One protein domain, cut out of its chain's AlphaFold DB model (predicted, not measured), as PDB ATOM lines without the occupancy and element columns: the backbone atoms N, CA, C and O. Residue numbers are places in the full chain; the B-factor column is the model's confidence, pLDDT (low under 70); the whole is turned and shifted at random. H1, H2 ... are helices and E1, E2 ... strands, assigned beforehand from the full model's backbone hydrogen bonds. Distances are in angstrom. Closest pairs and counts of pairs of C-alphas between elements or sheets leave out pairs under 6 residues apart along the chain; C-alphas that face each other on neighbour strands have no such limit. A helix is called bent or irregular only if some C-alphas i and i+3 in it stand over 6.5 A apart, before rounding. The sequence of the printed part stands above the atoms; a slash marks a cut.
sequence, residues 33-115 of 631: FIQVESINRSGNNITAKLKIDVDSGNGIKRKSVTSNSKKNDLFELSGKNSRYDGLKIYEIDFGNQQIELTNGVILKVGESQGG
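This is residues 33 to 115 of the 631 residues of the protein "DEAD/DEAH box helicase" of Bacteroidia bacterium (UniProt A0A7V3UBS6). Two three-stranded sheets lie partly face to face as a small sandwich with crossed strands: E1, E2 and E3 make a long, bent, twisted sheet, and E4, E5 and E6 a much smaller one over part of it. The short helix H1 packs on the long sheet, and residues 112 to 113 near the end pair with the start of E1. You are reading 83 residues, with one named helix and six named strands in the order E1 E2 E3 H1 E4 E5 E6; both sheets, E1 - E2 - E3 and E4 - E5 - E6, are antiparallel, and the class is mostly strand. The whole is compact, with a radius of gyration of the C-alphas of 12.0 A, and its elongated outline spans 37 by 23 by 20 A.

Find C-alpha 34 at (37.059, -13.776, 11.104); from there E1, residues 34 to 42, runs 23.1 A and bends by 55 degrees at residue 37. Next, E2, residues 45 to 56, runs 28.1 A and bends by 75 degrees at residue 53. E3, residues 59 to 68, begins at C-alpha 59, (29.057, -17.311, -4.176), runs 25.7 A and bends by 66 degrees at residue 62. H1 is residues 74 to 77. Look then for E4 at residues 89 to 93, 10.6 A long, E5 at 98 to 101, 10.1 A, and E6 at 106 to 108, ending at C-alpha 108, (39.590, -13.862, 21.827).

E1, E2 and E3 form a meander, each strand the antiparallel neighbour of the one before. In the hairpin E1 and E2, look at N 35 and O 51, 2.9 A apart, within hydrogen-bond range; in the hairpin E2 and E3, at N 50 and O 65, 2.8 A. E4, E5 and E6 form a second meander, with N 93 and O 98 at 2.8 A and N 99 and O 107 at 2.8 A. The sheets make a sandwich, two sheets face to face, with strands at 58 degrees; the closest C-alphas of E1 and E6 are those of Val 36 and Lys 108, 6.5 A, and of E2 and E4 those of Ala 48 and Ile 92, 6.9 A. E3 and E6 are apart. H1 is on the sheet E1 E2 E3 at a height over the sheet of 7.3 A, only just over none of its strands, with 2 C-alphas falling on E3; its closest C-alpha pair with E3 is Leu 77 and Val 65, 6.7 A. H1 is too short for any O i to N i+4 pair, and its one O i to N i+3 pair is not within range.

The C-alphas of Asn 58 and Gly 95, the two farthest apart, are 38.4 A from each other. The printed part has no cut. The link from H1 to E4, 11 residues, is long; the others are tight. The mean pLDDT of the printed part is 90.4, and residue 58 alone is under 70.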
ATOM      1  N   PHE A  33      36.486 -11.591   6.829       90.94
ATOM      2  CA  PHE A  33      35.813 -11.691   8.124       90.94
ATOM      3  C   PHE A  33      36.315 -12.896   8.925       90.94
ATOM      4  O   PHE A  33      36.331 -14.023   8.421       90.94
ATOM      5  N   ILE A  34      36.687 -12.697  10.185       92.19
ATOM      6  CA  ILE A  34      37.059 -13.776  11.104       92.19
ATOM      7  C   ILE A  34      36.381 -13.510  12.435       92.19
ATOM      8  O   ILE A  34      36.616 -12.467  13.024       92.19
ATOM      9  N   GLN A  35      35.594 -14.456  12.937       90.38
ATOM     10  CA  GLN A  35      35.088 -14.436  14.309       90.38
ATOM     11  C   GLN A  35      35.445 -15.735  15.023       90.38
ATOM     12  O   GLN A  35      35.237 -16.816  14.472       90.38
ATOM     13  N   VAL A  36      35.932 -15.650  16.259       91.94
ATOM     14  CA  VAL A  36      36.189 -16.832  17.092       91.94
ATOM     15  C   VAL A  36      34.900 -17.198  17.819       91.94
ATOM     16  O   VAL A  36      34.432 -16.444  18.655       91.94
ATOM     17  N   GLU A  37      34.291 -18.342  17.519       88.50
ATOM     18  CA  GLU A  37      33.041 -18.756  18.175       88.50
ATOM     19  C   GLU A  37      33.296 -19.501  19.488       88.50
ATOM     20  O   GLU A  37      32.591 -19.288  20.463       88.50
ATOM     21  N   SER A  38      34.283 -20.400  19.517       90.88
ATOM     22  CA  SER A  38      34.603 -21.198  20.711       90.88
ATOM     23  C   SER A  38      35.975 -21.845  20.578       90.88
ATOM     24  O   SER A  38      36.362 -22.205  19.461       90.88
ATOM     25  N   ILE A  39      36.664 -22.094  21.693       94.25
ATOM     26  CA  ILE A  39      37.892 -22.896  21.716       94.25
ATOM     27  C   ILE A  39      37.707 -24.056  22.690       94.25
ATOM     28  O   ILE A  39      37.500 -23.869  23.884       94.25
ATOM     29  N   ASN A  40      37.810 -25.275  22.169       93.25
ATOM     30  CA  ASN A  40      37.546 -26.500  22.915       93.25
ATOM     31  C   ASN A  40      38.788 -27.384  22.978       93.25
ATOM     32  O   ASN A  40      39.556 -27.470  22.014       93.25
ATOM     33  N   ARG A  41      38.935 -28.105  24.094       93.00
ATOM     34  CA  ARG A  41      39.984 -29.103  24.304       93.00
ATOM     35  C   ARG A  41      39.379 -30.494  24.478       93.00
ATOM     36  O   ARG A  41      38.542 -30.707  25.345       93.00
ATOM     37  N   SER A  42      39.869 -31.456  23.699       90.44
ATOM     38  CA  SER A  42      39.568 -32.881  23.860       90.44
ATOM     39  C   SER A  42      40.875 -33.666  23.945       90.44
ATOM     40  O   SER A  42      41.568 -33.865  22.943       90.44
ATOM     41  N   GLY A  43      41.247 -34.091  25.154       88.12
ATOM     42  CA  GLY A  43      42.553 -34.705  25.417       88.12
ATOM     43  C   GLY A  43      43.698 -33.720  25.166       88.12
ATOM     44  O   GLY A  43      43.758 -32.668  25.803       88.12
ATOM     45  N   ASN A  44      44.592 -34.046  24.229       86.69
ATOM     46  CA  ASN A  44      45.702 -33.176  23.808       86.69
ATOM     47  C   ASN A  44      45.391 -32.358  22.543       86.69
ATOM     48  O   ASN A  44      46.260 -31.647  22.047       86.69
ATOM     49  N   ASN A  45      44.169 -32.451  22.014       89.44
ATOM     50  CA  ASN A  45      43.762 -31.695  20.837       89.44
ATOM     51  C   ASN A  45      43.017 -30.433  21.261       89.44
ATOM     52  O   ASN A  45      41.988 -30.514  21.935       89.44
ATOM     53  N   ILE A  46      43.526 -29.285  20.823       94.88
ATOM     54  CA  ILE A  46      42.855 -27.992  20.932       94.88
ATOM     55  C   ILE A  46      42.270 -27.652  19.561       94.88
ATOM     56  O   ILE A  46      42.921 -27.825  18.526       94.88
ATOM     57  N   THR A  47      41.018 -27.207  19.556       95.94
ATOM     58  CA  THR A  47      40.281 -26.827  18.350       95.94
ATOM     59  C   THR A  47      39.661 -25.454  18.537       95.94
ATOM     60  O   THR A  47      39.091 -25.185  19.591       95.94
ATOM     61  N   ALA A  48      39.740 -24.612  17.510       96.25
ATOM     62  CA  ALA A  48      39.036 -23.339  17.450       96.25
ATOM     63  C   ALA A  48      37.909 -23.442  16.422       96.25
ATOM     64  O   ALA A  48      38.131 -23.843  15.278       96.25
ATOM     65  N   LYS A  49      36.689 -23.093  16.818       96.31
ATOM     66  CA  LYS A  49      35.565 -22.925  15.900       96.31
ATOM     67  C   LYS A  49      35.521 -21.461  15.484       96.31
ATOM     68  O   LYS A  49      35.452 -20.595  16.350       96.31
ATOM     69  N   LEU A  50      35.594 -21.198  14.184       95.06
ATOM     70  CA  LEU A  50      35.670 -19.855  13.614       95.06
ATOM     71  C   LEU A  50      34.522 -19.629  12.640       95.06
ATOM     72  O   LEU A  50      34.241 -20.511  11.837       95.06
ATOM     73  N   LYS A  51      33.909 -18.451  12.641       92.38
ATOM     74  CA  LYS A  51      32.966 -18.026  11.604       92.38
ATOM     75  C   LYS A  51      33.711 -17.158  10.592       92.38
ATOM     76  O   LYS A  51      34.270 -16.130  10.961       92.38
ATOM     77  N   ILE A  52      33.746 -17.602   9.337       93.88
ATOM     78  CA  ILE A  52      34.487 -16.965   8.235       93.88
ATOM     79  C   ILE A  52      33.654 -16.951   6.949       93.88
ATOM     80  O   ILE A  52      32.657 -17.667   6.838       93.88
ATOM     81  N   ASP A  53      34.077 -16.172   5.960       92.94
ATOM     82  CA  ASP A  53      33.459 -16.083   4.642       92.94
ATOM     83  C   ASP A  53      33.988 -17.182   3.715       92.94
ATOM     84  O   ASP A  53      35.061 -17.091   3.114       92.94
ATOM     85  N   VAL A  54      33.209 -18.258   3.614       92.75
ATOM     86  CA  VAL A  54      33.544 -19.455   2.848       92.75
ATOM     87  C   VAL A  54      33.044 -19.311   1.421       92.75
ATOM     88  O   VAL A  54      31.866 -19.046   1.170       92.75
ATOM     89  N   ASP A  55      33.932 -19.569   0.477       89.19
ATOM     90  CA  ASP A  55      33.589 -19.708  -0.919       89.19
ATOM     91  C   ASP A  55      32.718 -20.958  -1.123       89.19
ATOM     92  O   ASP A  55      33.156 -22.106  -1.002       89.19
ATOM     93  N   SER A  56      31.434 -20.735  -1.396       78.56
ATOM     94  CA  SER A  56      30.541 -21.787  -1.859       78.56
ATOM     95  C   SER A  56      30.470 -21.713  -3.381       78.56
ATOM     96  O   SER A  56      30.487 -20.630  -3.945       78.56
ATOM     97  N   GLY A  57      30.350 -22.836  -4.096       71.12
ATOM     98  CA  GLY A  57      30.377 -22.836  -5.573       71.12
ATOM     99  C   GLY A  57      29.374 -21.899  -6.291       71.12
ATOM    100  O   GLY A  57      29.503 -21.709  -7.505       71.12
ATOM    101  N   ASN A  58      28.419 -21.318  -5.550       67.06
ATOM    102  CA  ASN A  58      27.410 -20.346  -5.980       67.06
ATOM    103  C   ASN A  58      27.590 -18.937  -5.358       67.06
ATOM    104  O   ASN A  58      26.621 -18.186  -5.326       67.06
ATOM    105  N   GLY A  59      28.760 -18.604  -4.809       81.31
ATOM    106  CA  GLY A  59      29.057 -17.311  -4.176       81.31
ATOM    107  C   GLY A  59      29.582 -17.439  -2.745       81.31
ATOM    108  O   GLY A  59      29.635 -18.532  -2.168       81.31
ATOM    109  N   ILE A  60      29.967 -16.320  -2.146       88.62
ATOM    110  CA  ILE A  60      30.536 -16.314  -0.792       88.62
ATOM    111  C   ILE A  60      29.431 -16.434   0.266       88.62
ATOM    112  O   ILE A  60      28.366 -15.831   0.160       88.62
ATOM    113  N   LYS A  61      29.669 -17.256   1.297       89.31
ATOM    114  CA  LYS A  61      28.756 -17.425   2.435       89.31
ATOM    115  C   LYS A  61      29.509 -17.484   3.754       89.31
ATOM    116  O   LYS A  61      30.397 -18.316   3.927       89.31
ATOM    117  N   ARG A  62      29.052 -16.704   4.729       89.38
ATOM    118  CA  ARG A  62      29.560 -16.759   6.102       89.38
ATOM    119  C   ARG A  62      29.154 -18.071   6.786       89.38
ATOM    120  O   ARG A  62      27.962 -18.365   6.893       89.38
ATOM    121  N   LYS A  63      30.122 -18.880   7.224       90.81
ATOM    122  CA  LYS A  63      29.914 -20.205   7.838       90.81
ATOM    123  C   LYS A  63      30.909 -20.475   8.960       90.81
ATOM    124  O   LYS A  63      32.033 -19.982   8.930       90.81
ATOM    125  N   SER A  64      30.511 -21.322   9.906       93.75
ATOM    126  CA  SER A  64      31.415 -21.843  10.929       93.75
ATOM    127  C   SER A  64      32.300 -22.964  10.371       93.75
ATOM    128  O   SER A  64      31.806 -23.910   9.753       93.75
ATOM    129  N   VAL A  65      33.599 -22.884  10.631       95.12
ATOM    130  CA  VAL A  65      34.633 -23.871  10.302       95.12
ATOM    131  C   VAL A  65      35.416 -24.235  11.563       95.12
ATOM    132  O   VAL A  65      35.428 -23.488  12.539       95.12
ATOM    133  N   THR A  66      36.083 -25.388  11.566       96.25
ATOM    134  CA  THR A  66      36.908 -25.823  12.702       96.25
ATOM    135  C   THR A  66      38.375 -25.869  12.308       96.25
ATOM    136  O   THR A  66      38.752 -26.586  11.379       96.25
ATOM    137  N   SER A  67      39.197 -25.143  13.059       95.19
ATOM    138  CA  SER A  67      40.648 -25.129  12.960       95.19
ATOM    139  C   SER A  67      41.298 -25.920  14.098       95.19
ATOM    140  O   SER A  67      40.735 -26.074  15.184       95.19
ATOM    141  N   ASN A  68      42.484 -26.458  13.828       93.31
ATOM    142  CA  ASN A  68      43.364 -27.112  14.794       93.31
ATOM    143  C   ASN A  68      44.819 -27.019  14.309       93.31
ATOM    144  O   ASN A  68      45.079 -26.510  13.220       93.31
ATOM    145  N   SER A  69      45.758 -27.589  15.067       87.31
ATOM    146  CA  SER A  69      47.194 -27.569  14.741       87.31
ATOM    147  C   SER A  69      47.562 -28.116  13.354       87.31
ATOM    148  O   SER A  69      48.603 -27.755  12.819       87.31
ATOM    149  N   LYS A  70      46.731 -28.977  12.751       87.62
ATOM    150  CA  LYS A  70      46.938 -29.521  11.395       87.62
ATOM    151  C   LYS A  70      46.162 -28.766  10.313       87.62
ATOM    152  O   LYS A  70      46.450 -28.936   9.134       87.62
ATOM    153  N   LYS A  71      45.142 -27.998  10.696       92.19
ATOM    154  CA  LYS A  71      44.237 -27.255   9.811       92.19
ATOM    155  C   LYS A  71      44.171 -25.808  10.278       92.19
ATOM    156  O   LYS A  71      43.166 -25.392  10.850       92.19
ATOM    157  N   ASN A  72      45.257 -25.074  10.086       93.25
ATOM    158  CA  ASN A  72      45.406 -23.694  10.548       93.25
ATOM    159  C   ASN A  72      45.393 -22.661   9.412       93.25
ATOM    160  O   ASN A  72      45.455 -21.471   9.684       93.25
ATOM    161  N   ASP A  73      45.305 -23.098   8.159       96.12
ATOM    162  CA  ASP A  73      45.285 -22.213   6.998       96.12
ATOM    163  C   ASP A  73      43.855 -21.737   6.693       96.12
ATOM    164  O   ASP A  73      42.982 -22.549   6.362       96.12
ATOM    165  N   LEU A  74      43.598 -20.430   6.828       95.25
ATOM    166  CA  LEU A  74      42.269 -19.861   6.596       95.25
ATOM    167  C   LEU A  74      41.908 -19.832   5.107       95.25
ATOM    168  O   LEU A  74      40.725 -19.907   4.772       95.25
ATOM    169  N   PHE A  75      42.894 -19.800   4.206       94.31
ATOM    170  CA  PHE A  75      42.654 -19.932   2.771       94.31
ATOM    171  C   PHE A  75      42.055 -21.304   2.449       94.31
ATOM    172  O   PHE A  75      41.019 -21.397   1.797       94.31
ATOM    173  N   GLU A  76      42.619 -22.383   2.990       94.56
ATOM    174  CA  GLU A  76      42.074 -23.729   2.777       94.56
ATOM    175  C   GLU A  76      40.726 -23.925   3.494       94.56
ATOM    176  O   GLU A  76      39.785 -24.475   2.915       94.56
ATOM    177  N   LEU A  77      40.586 -23.431   4.731       94.81
ATOM    178  CA  LEU A  77      39.331 -23.532   5.490       94.81
ATOM    179  C   LEU A  77      38.177 -22.741   4.858       94.81
ATOM    180  O   LEU A  77      37.023 -23.155   4.974       94.81
ATOM    181  N   SER A  78      38.473 -21.637   4.171       93.12
ATOM    182  CA  SER A  78      37.487 -20.815   3.460       93.12
ATOM    183  C   SER A  78      37.097 -21.371   2.088       93.12
ATOM    184  O   SER A  78      36.315 -20.741   1.382       93.12
ATOM    185  N   GLY A  79      37.605 -22.540   1.687       90.88
ATOM    186  CA  GLY A  79      37.360 -23.072   0.345       90.88
ATOM    187  C   GLY A  79      38.137 -22.326  -0.741       90.88
ATOM    188  O   GLY A  79      37.668 -22.253  -1.875       90.88
ATOM    189  N   LYS A  80      39.327 -21.809  -0.397       89.75
ATOM    190  CA  LYS A  80      40.246 -21.053  -1.264       89.75
ATOM    191  C   LYS A  80      39.761 -19.652  -1.629       89.75
ATOM    192  O   LYS A  80      39.980 -19.179  -2.743       89.75
ATOM    193  N   ASN A  81      39.119 -18.969  -0.682       89.69
ATOM    194  CA  ASN A  81      38.786 -17.557  -0.837       89.69
ATOM    195  C   ASN A  81      40.072 -16.722  -0.722       89.69
ATOM    196  O   ASN A  81      40.699 -16.679   0.336       89.69
ATOM    197  N   SER A  82      40.457 -16.048  -1.809       87.25
ATOM    198  CA  SER A  82      41.722 -15.306  -1.927       87.25
ATOM    199  C   SER A  82      41.912 -14.206  -0.882       87.25
ATOM    200  O   SER A  82      43.043 -13.820  -0.614       87.25
ATOM    201  N   ARG A  83      40.840 -13.730  -0.239       87.75
ATOM    202  CA  ARG A  83      40.934 -12.764   0.869       87.75
ATOM    203  C   ARG A  83      41.631 -13.320   2.108       87.75
ATOM    204  O   ARG A  83      42.092 -12.547   2.938       87.75
ATOM    205  N   TYR A  84      41.691 -14.641   2.240       91.00
ATOM    206  CA  TYR A  84      42.401 -15.313   3.324       91.00
ATOM    207  C   TYR A  84      43.803 -15.774   2.919       91.00
ATOM    208  O   TYR A  84      44.452 -16.466   3.701       91.00
ATOM    209  N   ASP A  85      44.276 -15.424   1.716       88.31
ATOM    210  CA  ASP A  85      45.608 -15.816   1.264       88.31
ATOM    211  C   ASP A  85      46.688 -15.272   2.215       88.31
ATOM    212  O   ASP A  85      46.659 -14.118   2.644       88.31
ATOM    213  N   GLY A  86      47.608 -16.147   2.616       87.62
ATOM    214  CA  GLY A  86      48.637 -15.854   3.617       87.62
ATOM    215  C   GLY A  86      48.163 -15.760   5.078       87.62
ATOM    216  O   GLY A  86      49.013 -15.692   5.972       87.62
ATOM    217  N   LEU A  87      46.854 -15.808   5.365       92.06
ATOM    218  CA  LEU A  87      46.333 -15.786   6.737       92.06
ATOM    219  C   LEU A  87      46.274 -17.197   7.326       92.06
ATOM    220  O   LEU A  87      45.467 -18.039   6.927       92.06
ATOM    221  N   LYS A  88      47.111 -17.449   8.336       95.12
ATOM    222  CA  LYS A  88      47.113 -18.706   9.090       95.12
ATOM    223  C   LYS A  88      46.971 -18.428  10.575       95.12
ATOM    224  O   LYS A  88      47.376 -17.376  11.059       95.12
ATOM    225  N   ILE A  89      46.442 -19.401  11.300       96.00
ATOM    226  CA  ILE A  89      46.476 -19.401  12.757       96.00
ATOM    227  C   ILE A  89      47.867 -19.851  13.195       96.00
ATOM    228  O   ILE A  89      48.280 -20.986  12.934       96.00
ATOM    229  N   TYR A  90      48.588 -18.934  13.829       94.81
ATOM    230  CA  TYR A  90      49.881 -19.181  14.443       94.81
ATOM    231  C   TYR A  90      49.718 -20.016  15.717       94.81
ATOM    232  O   TYR A  90      50.346 -21.067  15.845       94.81
ATOM    233  N   GLU A  91      48.803 -19.610  16.600       95.25
ATOM    234  CA  GLU A  91      48.551 -20.275  17.879       95.25
ATOM    235  C   GLU A  91      47.054 -20.340  18.211       95.25
ATOM    236  O   GLU A  91      46.291 -19.421  17.911       95.25
ATOM    237  N   ILE A  92      46.632 -21.445  18.841       96.19
ATOM    238  CA  ILE A  92      45.328 -21.565  19.504       96.19
ATOM    239  C   ILE A  92      45.593 -21.775  20.993       96.19
ATOM    240  O   ILE A  92      45.980 -22.867  21.416       96.19
ATOM    241  N   ASP A  93      45.344 -20.739  21.782       94.12
ATOM    242  CA  ASP A  93      45.571 -20.727  23.218       94.12
ATOM    243  C   ASP A  93      44.254 -20.999  23.957       94.12
ATOM    244  O   ASP A  93      43.386 -20.136  24.116       94.12
ATOM    245  N   PHE A  94      44.102 -22.241  24.426       92.44
ATOM    246  CA  PHE A  94      42.955 -22.649  25.240       92.44
ATOM    247  C   PHE A  94      42.957 -21.998  26.633       92.44
ATOM    248  O   PHE A  94      41.885 -21.795  27.199       92.44
ATOM    249  N   GLY A  95      44.128 -21.679  27.191       90.62
ATOM    250  CA  GLY A  95      44.245 -21.089  28.525       90.62
ATOM    251  C   GLY A  95      43.704 -19.664  28.567       90.62
ATOM    252  O   GLY A  95      42.957 -19.323  29.479       90.62
ATOM    253  N   ASN A  96      44.016 -18.867  27.544       89.12
ATOM    254  CA  ASN A  96      43.531 -17.491  27.410       89.12
ATOM    255  C   ASN A  96      42.281 -17.351  26.525       89.12
ATOM    256  O   ASN A  96      41.812 -16.233  26.316       89.12
ATOM    257  N   GLN A  97      41.737 -18.464  26.014       91.50
ATOM    258  CA  GLN A  97      40.587 -18.492  25.100       91.50
ATOM    259  C   GLN A  97      40.781 -17.550  23.900       91.50
ATOM    260  O   GLN A  97      39.922 -16.723  23.593       91.50
ATOM    261  N   GLN A  98      41.919 -17.674  23.212       95.00
ATOM    262  CA  GLN A  98      42.268 -16.816  22.080       95.00
ATOM    263  C   GLN A  98      42.996 -17.556  20.956       95.00
ATOM    264  O   GLN A  98      43.542 -18.642  21.147       95.00
ATOM    265  N   ILE A  99      43.008 -16.945  19.776       96.06
ATOM    266  CA  ILE A  99      43.866 -17.325  18.656       96.06
ATOM    267  C   ILE A  99      44.812 -16.178  18.317       96.06
ATOM    268  O   ILE A  99      44.450 -15.010  18.465       96.06
ATOM    269  N   GLU A 100      45.985 -16.515  17.798       95.94
ATOM    270  CA  GLU A 100      46.903 -15.570  17.167       95.94
ATOM    271  C   GLU A 100      47.016 -15.898  15.677       95.94
ATOM    272  O   GLU A 100      47.209 -17.053  15.291       95.94
ATOM    273  N   LEU A 101      46.875 -14.884  14.829       94.69
ATOM    274  CA  LEU A 101      47.068 -14.983  13.387       94.69
ATOM    275  C   LEU A 101      48.522 -14.665  13.015       94.69
ATOM    276  O   LEU A 101      49.206 -13.911  13.697       94.69
ATOM    277  N   THR A 102      48.994 -15.177  11.878       91.62
ATOM    278  CA  THR A 102      50.364 -14.950  11.376       91.62
ATOM    279  C   THR A 102      50.723 -13.487  11.110       91.62
ATOM    280  O   THR A 102      51.900 -13.169  10.965       91.62
ATOM    281  N   ASN A 103      49.735 -12.595  11.042       89.06
ATOM    282  CA  ASN A 103      49.921 -11.148  10.923       89.06
ATOM    283  C   ASN A 103      50.002 -10.428  12.289       89.06
ATOM    284  O   ASN A 103      50.027  -9.199  12.318       89.06
ATOM    285  N   GLY A 104      50.026 -11.171  13.400       88.75
ATOM    286  CA  GLY A 104      50.106 -10.648  14.765       88.75
ATOM    287  C   GLY A 104      48.767 -10.213  15.365       88.75
ATOM    288  O   GLY A 104      48.742  -9.698  16.482       88.75
ATOM    289  N   VAL A 105      47.646 -10.392  14.655       90.81
ATOM    290  CA  VAL A 105      46.325 -10.113  15.229       90.81
ATOM    291  C   VAL A 105      45.936 -11.227  16.195       90.81
ATOM    292  O   VAL A 105      45.950 -12.404  15.840       90.81
ATOM    293  N   ILE A 106      45.537 -10.837  17.404       92.81
ATOM    294  CA  ILE A 106      45.023 -11.737  18.435       92.81
ATOM    295  C   ILE A 106      43.512 -11.534  18.539       92.81
ATOM    296  O   ILE A 106      43.059 -10.403  18.702       92.81
ATOM    297  N   LEU A 107      42.750 -12.626  18.459       90.69
ATOM    298  CA  LEU A 107      41.295 -12.630  18.625       90.69
ATOM    299  C   LEU A 107      40.903 -13.574  19.758       90.69
ATOM    300  O   LEU A 107      41.225 -14.763  19.725       90.69
ATOM    301  N   LYS A 108      40.179 -13.058  20.749       88.62
ATOM    302  CA  LYS A 108      39.590 -13.862  21.827       88.62
ATOM    303  C   LYS A 108      38.275 -14.497  21.394       88.62
ATOM    304  O   LYS A 108      37.645 -14.052  20.437       88.62
ATOM    305  N   VAL A 109      37.828 -15.524  22.117       85.69
ATOM    306  CA  VAL A 109      36.490 -16.105  21.933       85.69
ATOM    307  C   VAL A 109      35.426 -15.008  21.982       85.69
ATOM    308  O   VAL A 109      35.394 -14.166  22.876       85.69
ATOM    309  N   GLY A 110      34.568 -15.031  20.970       74.88
ATOM    310  CA  GLY A 110      33.542 -14.053  20.670       74.88
ATOM    311  C   GLY A 110      34.003 -12.950  19.717       74.88
ATOM    312  O   GLY A 110      33.181 -12.518  18.911       74.88
ATOM    313  N   GLU A 111      35.265 -12.516  19.777       81.19
ATOM    314  CA  GLU A 111      35.754 -11.359  19.019       81.19
ATOM    315  C   GLU A 111      35.768 -11.631  17.518       81.19
ATOM    316  O   GLU A 111      35.916 -12.771  17.058       81.19
ATOM    317  N   SER A 112      35.627 -10.551  16.753       85.12
ATOM    318  CA  SER A 112      35.671 -10.593  15.302       85.12
ATOM    319  C   SER A 112      36.535  -9.489  14.701       85.12
ATOM    320  O   SER A 112      36.710  -8.421  15.285       85.12
ATOM    321  N   GLN A 113      37.067  -9.765  13.517       85.44
ATOM    322  CA  GLN A 113      37.812  -8.849  12.666       85.44
ATOM    323  C   GLN A 113      37.188  -8.838  11.268       85.44
ATOM    324  O   GLN A 113      36.819  -9.893  10.750       85.44
ATOM    325  N   GLY A 114      37.147  -7.658  10.648       81.31
ATOM    326  CA  GLY A 114      36.639  -7.457   9.290       81.31
ATOM    327  C   GLY A 114      35.122  -7.269   9.224       81.31
ATOM    328  O   GLY A 114      34.416  -7.420  10.219       81.31
ATOM    329  N   GLY A 115      34.629  -6.937   8.030       79.94
ATOM    330  CA  GLY A 115      33.225  -6.597   7.789       79.94
ATOM    331  C   GLY A 115      32.791  -5.237   8.352       79.94
ATOM    332  O   GLY A 115      33.604  -4.449   8.830       79.94
TER     333      GLY A 115